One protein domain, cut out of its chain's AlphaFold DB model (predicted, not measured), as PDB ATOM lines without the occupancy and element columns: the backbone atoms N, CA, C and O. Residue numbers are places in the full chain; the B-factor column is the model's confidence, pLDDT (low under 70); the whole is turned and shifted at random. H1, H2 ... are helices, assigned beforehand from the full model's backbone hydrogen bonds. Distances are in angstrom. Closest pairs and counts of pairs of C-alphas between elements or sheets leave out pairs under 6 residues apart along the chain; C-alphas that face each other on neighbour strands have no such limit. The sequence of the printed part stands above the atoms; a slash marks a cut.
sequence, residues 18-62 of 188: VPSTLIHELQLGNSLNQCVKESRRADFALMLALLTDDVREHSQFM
ATOM      1  N   VAL A  18      32.259   5.485  12.430       52.97
ATOM      2  CA  VAL A  18      31.468   6.054  11.340       52.97
ATOM      3  C   VAL A  18      31.299   7.548  11.631       52.97
ATOM      4  O   VAL A  18      30.864   7.905  12.730       52.97
ATOM      5  N   PRO A  19      31.682   8.452  10.712       55.62
ATOM      6  CA  PRO A  19      31.331   9.856  10.863       55.62
ATOM      7  C   PRO A  19      29.805   9.977  10.964       55.62
ATOM      8  O   PRO A  19      29.077   9.195  10.356       55.62
ATOM      9  N   SER A  20      29.341  10.959  11.744       64.69
ATOM     10  CA  SER A  20      27.928  11.163  12.114       64.69
ATOM     11  C   SER A  20      26.956  11.152  10.923       64.69
ATOM     12  O   SER A  20      25.785  10.836  11.107       64.69
ATOM     13  N   THR A  21      27.440  11.445   9.712       67.69
ATOM     14  CA  THR A  21      26.726  11.298   8.439       67.69
ATOM     15  C   THR A  21      27.708  11.083   7.284       67.69
ATOM     16  O   THR A  21      28.718  11.784   7.163       67.69
ATOM     17  N   LEU A  22      27.406  10.127   6.401       76.06
ATOM     18  CA  LEU A  22      28.108   9.953   5.126       76.06
ATOM     19  C   LEU A  22      27.297  10.626   4.020       76.06
ATOM     20  O   LEU A  22      26.222  10.167   3.653       76.06
ATOM     21  N   ILE A  23      27.805  11.739   3.500       72.62
ATOM     22  CA  ILE A  23      27.126  12.520   2.464       72.62
ATOM     23  C   ILE A  23      27.606  12.088   1.071       72.62
ATOM     24  O   ILE A  23      26.787  11.921   0.172       72.62
ATOM     25  N   HIS A  24      28.912  11.858   0.900       72.06
ATOM     26  CA  HIS A  24      29.532  11.582  -0.399       72.06
ATOM     27  C   HIS A  24      30.469  10.370  -0.370       72.06
ATOM     28  O   HIS A  24      31.197  10.153   0.598       72.06
ATOM     29  N   GLU A  25      30.561   9.668  -1.504       75.38
ATOM     30  CA  GLU A  25      31.502   8.555  -1.713       75.38
ATOM     31  C   GLU A  25      32.972   8.953  -1.503       75.38
ATOM     32  O   GLU A  25      33.781   8.152  -1.041       75.38
ATOM     33  N   LEU A  26      33.328  10.215  -1.770       72.31
ATOM     34  CA  LEU A  26      34.697  10.699  -1.608       72.31
ATOM     35  C   LEU A  26      35.144  10.654  -0.139       72.31
ATOM     36  O   LEU A  26      36.320  10.428   0.136       72.31
ATOM     37  N   GLN A  27      34.206  10.810   0.802       70.44
ATOM     38  CA  GLN A  27      34.480  10.682   2.237       70.44
ATOM     39  C   GLN A  27      34.840   9.241   2.620       70.44
ATOM     40  O   GLN A  27      35.530   9.020   3.612       70.44
ATOM     41  N   LEU A  28      34.395   8.264   1.825       74.94
ATOM     42  CA  LEU A  28      34.654   6.847   2.051       74.94
ATOM     43  C   LEU A  28      36.051   6.429   1.567       74.94
ATOM     44  O   LEU A  28      36.653   5.522   2.148       74.94
ATOM     45  N   GLY A  29      36.591   7.106   0.547       76.56
ATOM     46  CA  GLY A  29      37.963   6.941   0.065       76.56
ATOM     47  C   GLY A  29      38.334   5.479  -0.200       76.56
ATOM     48  O   GLY A  29      37.765   4.821  -1.067       76.56
ATOM     49  N   ASN A  30      39.297   4.956   0.564       77.31
ATOM     50  CA  ASN A  30      39.777   3.574   0.433       77.31
ATOM     51  C   ASN A  30      39.124   2.591   1.429       77.31
ATOM     52  O   ASN A  30      39.448   1.403   1.423       77.31
ATOM     53  N   SER A  31      38.212   3.064   2.282       75.94
ATOM     54  CA  SER A  31      37.588   2.263   3.349       75.94
ATOM     55  C   SER A  31      36.724   1.138   2.779       75.94
ATOM     56  O   SER A  31      36.728   0.020   3.293       75.94
ATOM     57  N   LEU A  32      36.049   1.403   1.653       79.38
ATOM     58  CA  LEU A  32      35.285   0.396   0.917       79.38
ATOM     59  C   LEU A  32      36.197  -0.738   0.417       79.38
ATOM     60  O   LEU A  32      35.912  -1.915   0.633       79.38
ATOM     61  N   ASN A  33      37.337  -0.386  -0.189       82.75
ATOM     62  CA  ASN A  33      38.319  -1.356  -0.678       82.75
ATOM     63  C   ASN A  33      38.923  -2.177   0.463       82.75
ATOM     64  O   ASN A  33      39.145  -3.378   0.310       82.75
ATOM     65  N   GLN A  34      39.179  -1.549   1.610       82.00
ATOM     66  CA  GLN A  34      39.678  -2.242   2.792       82.00
ATOM     67  C   GLN A  34      38.654  -3.252   3.330       82.00
ATOM     68  O   GLN A  34      39.019  -4.398   3.587       82.00
ATOM     69  N   CYS A  35      37.368  -2.894   3.393       81.81
ATOM     70  CA  CYS A  35      36.316  -3.815   3.837       81.81
ATOM     71  C   CYS A  35      36.148  -5.024   2.905       81.81
ATOM     72  O   CYS A  35      35.871  -6.130   3.373       81.81
ATOM     73  N   VAL A  36      36.370  -4.849   1.598       84.56
ATOM     74  CA  VAL A  36      36.392  -5.967   0.641       84.56
ATOM     75  C   VAL A  36      37.608  -6.869   0.871       84.56
ATOM     76  O   VAL A  36      37.450  -8.089   0.906       84.56
ATOM     77  N   LYS A  37      38.802  -6.294   1.075       85.44
ATOM     78  CA  LYS A  37      40.036  -7.056   1.355       85.44
ATOM     79  C   LYS A  37      39.940  -7.867   2.648       85.44
ATOM     80  O   LYS A  37      40.398  -9.002   2.692       85.44
ATOM     81  N   GLU A  38      39.315  -7.304   3.675       85.88
ATOM     82  CA  GLU A  38      39.140  -7.931   4.991       85.88
ATOM     83  C   GLU A  38      37.893  -8.837   5.072       85.88
ATOM     84  O   GLU A  38      37.580  -9.361   6.136       85.88
ATOM     85  N   SER A  39      37.165  -9.041   3.964       82.44
ATOM     86  CA  SER A  39      35.919  -9.830   3.903       82.44
ATOM     87  C   SER A  39      34.809  -9.380   4.872       82.44
ATOM     88  O   SER A  39      33.899 -10.149   5.191       82.44
ATOM     89  N   ARG A  40      34.809  -8.108   5.292       82.44
ATOM     90  CA  ARG A  40      33.801  -7.516   6.189       82.44
ATOM     91  C   ARG A  40      32.567  -7.056   5.412       82.44
ATOM     92  O   ARG A  40      32.320  -5.870   5.205       82.44
ATOM     93  N   ARG A  41      31.781  -8.029   4.942       81.94
ATOM     94  CA  ARG A  41      30.588  -7.793   4.103       81.94
ATOM     95  C   ARG A  41      29.489  -6.993   4.809       81.94
ATOM     96  O   ARG A  41      28.811  -6.214   4.145       81.94
ATOM     97  N   ALA A  42      29.324  -7.171   6.121       85.12
ATOM     98  CA  ALA A  42      28.339  -6.431   6.912       85.12
ATOM     99  C   ALA A  42      28.676  -4.933   6.964       85.12
ATOM    100  O   ALA A  42      27.823  -4.099   6.676       85.12
ATOM    101  N   ASP A  43      29.943  -4.608   7.219       83.12
ATOM    102  CA  ASP A  43      30.425  -3.227   7.280       83.12
ATOM    103  C   ASP A  43      30.348  -2.554   5.907       83.12
ATOM    104  O   ASP A  43      29.926  -1.407   5.789       83.12
ATOM    105  N   PHE A  44      30.674  -3.291   4.841       84.81
ATOM    106  CA  PHE A  44      30.489  -2.831   3.465       84.81
ATOM    107  C   PHE A  44      29.026  -2.473   3.162       84.81
ATOM    108  O   PHE A  44      28.753  -1.401   2.625       84.81
ATOM    109  N   ALA A  45      28.088  -3.354   3.522       85.00
ATOM    110  CA  ALA A  45      26.662  -3.121   3.304       85.00
ATOM    111  C   ALA A  45      26.148  -1.931   4.128       85.00
ATOM    112  O   ALA A  45      25.375  -1.126   3.616       85.00
ATOM    113  N   LEU A  46      26.620  -1.781   5.370       85.56
ATOM    114  CA  LEU A  46      26.265  -0.659   6.236       85.56
ATOM    115  C   LEU A  46      26.778   0.680   5.687       85.56
ATOM    116  O   LEU A  46      26.028   1.650   5.660       85.56
ATOM    117  N   MET A  47      28.026   0.738   5.212       81.69
ATOM    118  CA  MET A  47      28.601   1.962   4.635       81.69
ATOM    119  C   MET A  47      27.874   2.402   3.359       81.69
ATOM    120  O   MET A  47      27.708   3.599   3.147       81.69
ATOM    121  N   LEU A  48      27.414   1.454   2.532       81.62
ATOM    122  CA  LEU A  48      26.562   1.763   1.379       81.62
ATOM    123  C   LEU A  48      25.168   2.232   1.800       81.62
ATOM    124  O   LEU A  48      24.650   3.178   1.221       81.62
ATOM    125  N   ALA A  49      24.570   1.598   2.812       83.38
ATOM    126  CA  ALA A  49      23.246   1.971   3.309       83.38
ATOM    127  C   ALA A  49      23.225   3.345   4.003       83.38
ATOM    128  O   ALA A  49      22.180   3.987   4.051       83.38
ATOM    129  N   LEU A  50      24.364   3.787   4.544       82.38
ATOM    130  CA  LEU A  50      24.523   5.090   5.194       82.38
ATOM    131  C   LEU A  50      24.823   6.225   4.196       82.38
ATOM    132  O   LEU A  50      24.864   7.385   4.597       82.38
ATOM    133  N   LEU A  51      25.060   5.915   2.916       81.69
ATOM    134  CA  LEU A  51      25.296   6.926   1.890       81.69
ATOM    135  C   LEU A  51      23.986   7.633   1.508       81.69
ATOM    136  O   LEU A  51      22.945   7.000   1.340       81.69
ATOM    137  N   THR A  52      24.057   8.949   1.310       79.44
ATOM    138  CA  THR A  52      22.926   9.753   0.837       79.44
ATOM    139  C   THR A  52      22.423   9.300  -0.544       79.44
ATOM    140  O   THR A  52      23.166   9.307  -1.527       79.44
ATOM    141  N   ASP A  53      21.124   9.006  -0.634       78.19
ATOM    142  CA  ASP A  53      20.414   8.677  -1.888       78.19
ATOM    143  C   ASP A  53      20.111   9.918  -2.763       78.19
ATOM    144  O   ASP A  53      19.801   9.821  -3.949       78.19
ATOM    145  N   ASP A  54      20.223  11.126  -2.201       78.88
ATOM    146  CA  ASP A  54      20.033  12.381  -2.937       78.88
ATOM    147  C   ASP A  54      21.183  12.610  -3.933       78.88
ATOM    148  O   ASP A  54      22.273  13.057  -3.571       78.88
ATOM    149  N   VAL A  55      20.912  12.343  -5.213       77.25
ATOM    150  CA  VAL A  55      21.877  12.489  -6.315       77.25
ATOM    151  C   VAL A  55      22.447  13.896  -6.449       77.25
ATOM    152  O   VAL A  55      23.555  14.061  -6.939       77.25
ATOM    153  N   ARG A  56      21.737  14.932  -5.989       74.31
ATOM    154  CA  ARG A  56      22.220  16.323  -6.078       74.31
ATOM    155  C   ARG A  56      23.420  16.578  -5.183       74.31
ATOM    156  O   ARG A  56      24.194  17.492  -5.444       74.31
ATOM    157  N   GLU A  57      23.549  15.779  -4.134       71.69
ATOM    158  CA  GLU A  57      24.709  15.800  -3.265       71.69
ATOM    159  C   GLU A  57      25.840  14.956  -3.871       71.69
ATOM    160  O   GLU A  57      26.963  15.045  -3.415       71.69
ATOM    161  N   HIS A  58      25.644  14.138  -4.909       76.81
ATOM    162  CA  HIS A  58      26.770  13.372  -5.455       76.81
ATOM    163  C   HIS A  58      27.792  14.303  -6.122       76.81
ATOM    164  O   HIS A  58      27.452  15.258  -6.820       76.81
ATOM    165  N   SER A  59      29.075  13.987  -5.932       71.25
ATOM    166  CA  SER A  59      30.222  14.764  -6.430       71.25
ATOM    167  C   SER A  59      30.146  15.058  -7.934       71.25
ATOM    168  O   SER A  59      30.586  16.111  -8.386       71.25
ATOM    169  N   GLN A  60      29.543  14.147  -8.699       71.06
ATOM    170  CA  GLN A  60      29.370  14.230 -10.149       71.06
ATOM    171  C   GLN A  60      28.457  15.387 -10.590       71.06
ATOM    172  O   GLN A  60      28.596  15.875 -11.709       71.06
ATOM    173  N   PHE A  61      27.553  15.854  -9.721       70.12
ATOM    174  CA  PHE A  61      26.591  16.919 -10.031       70.12
ATOM    175  C   PHE A  61      26.980  18.279  -9.440       70.12
ATOM    176  O   PHE A  61      26.280  19.270  -9.655       70.12
ATOM    177  N   MET A  62      28.126  18.368  -8.759       68.88
ATOM    178  CA  MET A  62      28.709  19.638  -8.317       68.88
ATOM    179  C   MET A  62      29.395  20.346  -9.493       68.88
ATOM    180  O   MET A  62      30.618  20.476  -9.551       68.88
TER     181      MET A  62
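This is residues 18 to 62 of the 188 residues of an uncharacterized protein of Colwelliaceae bacterium (UniProt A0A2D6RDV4). A small helical hairpin of H2 and H3 makes one end of a rod-like domain; from the end of H3, residues 50 to 62 run on to the other end, and the short helix H1 lies partway along, just before H2. The printed part has 45 residues, with three named helices in the order H1, H2, H3 and no named strand. The class is all helix, although under half of the residues, 20 of the 45, are in named elements. The whole is only just compact, close to loose, with a radius of gyration of the C-alphas of 11.0 A, and the C-alphas span 32 by 16 by 15 A along their three main axes.

The printed part begins at Val 18, with its C-alpha at (31.468, 6.054, 11.340), and residues 18 to 24 precede the first named helix. H1 is residues 25 to 28, four residues from C-alpha 25 at (31.502, 8.555, -1.713) to C-alpha 28. H2 is residues 31 to 37 and measures 9.8 A from first to last C-alpha. H3, residues 41 to 49, is the longest helix by residues; it measures 12.2 A and ends with C-alpha 49 at (23.246, 1.971, 3.309). Residues 50 to 62 hold no named element; within them residues 55 to 57 and 59 to 61 are helix in runs too short to bear a name.

H1 is joined to H2 by a tight link of 2 residues, and the two meet only through their link. H1 and H3 are apart, but only just, their closest C-alphas being 8.2 A from each other. H2 and H3 form a helical hairpin, joined by a tight link of 3 residues. They touch, with 6 pairs of C-alphas within 8 A; the closest are those of Cys 35 and Phe 44, 5.9 A apart. Their lines stand at a shallow tilt of 26 degrees, and they run opposite ways. In H2 and H3 every O i to N i+4 pair is within hydrogen-bond range; H1 is too short for such a pair, and its one O i to N i+3 pair is within range.

The two C-alphas farthest apart, those of Ser 39 and Met 62, are 32.7 A from each other, and the C-alphas of Val 18 and Met 62 are 24.1 A apart. The printed part has no cut, and neither link between named helices is long. The C-alphas of residues 50 to 62 lie 5 to 18 A from the mean of the C-alphas. The mean pLDDT of the printed part is 77.0; residues 18 to 21 and residue 62 are under 70.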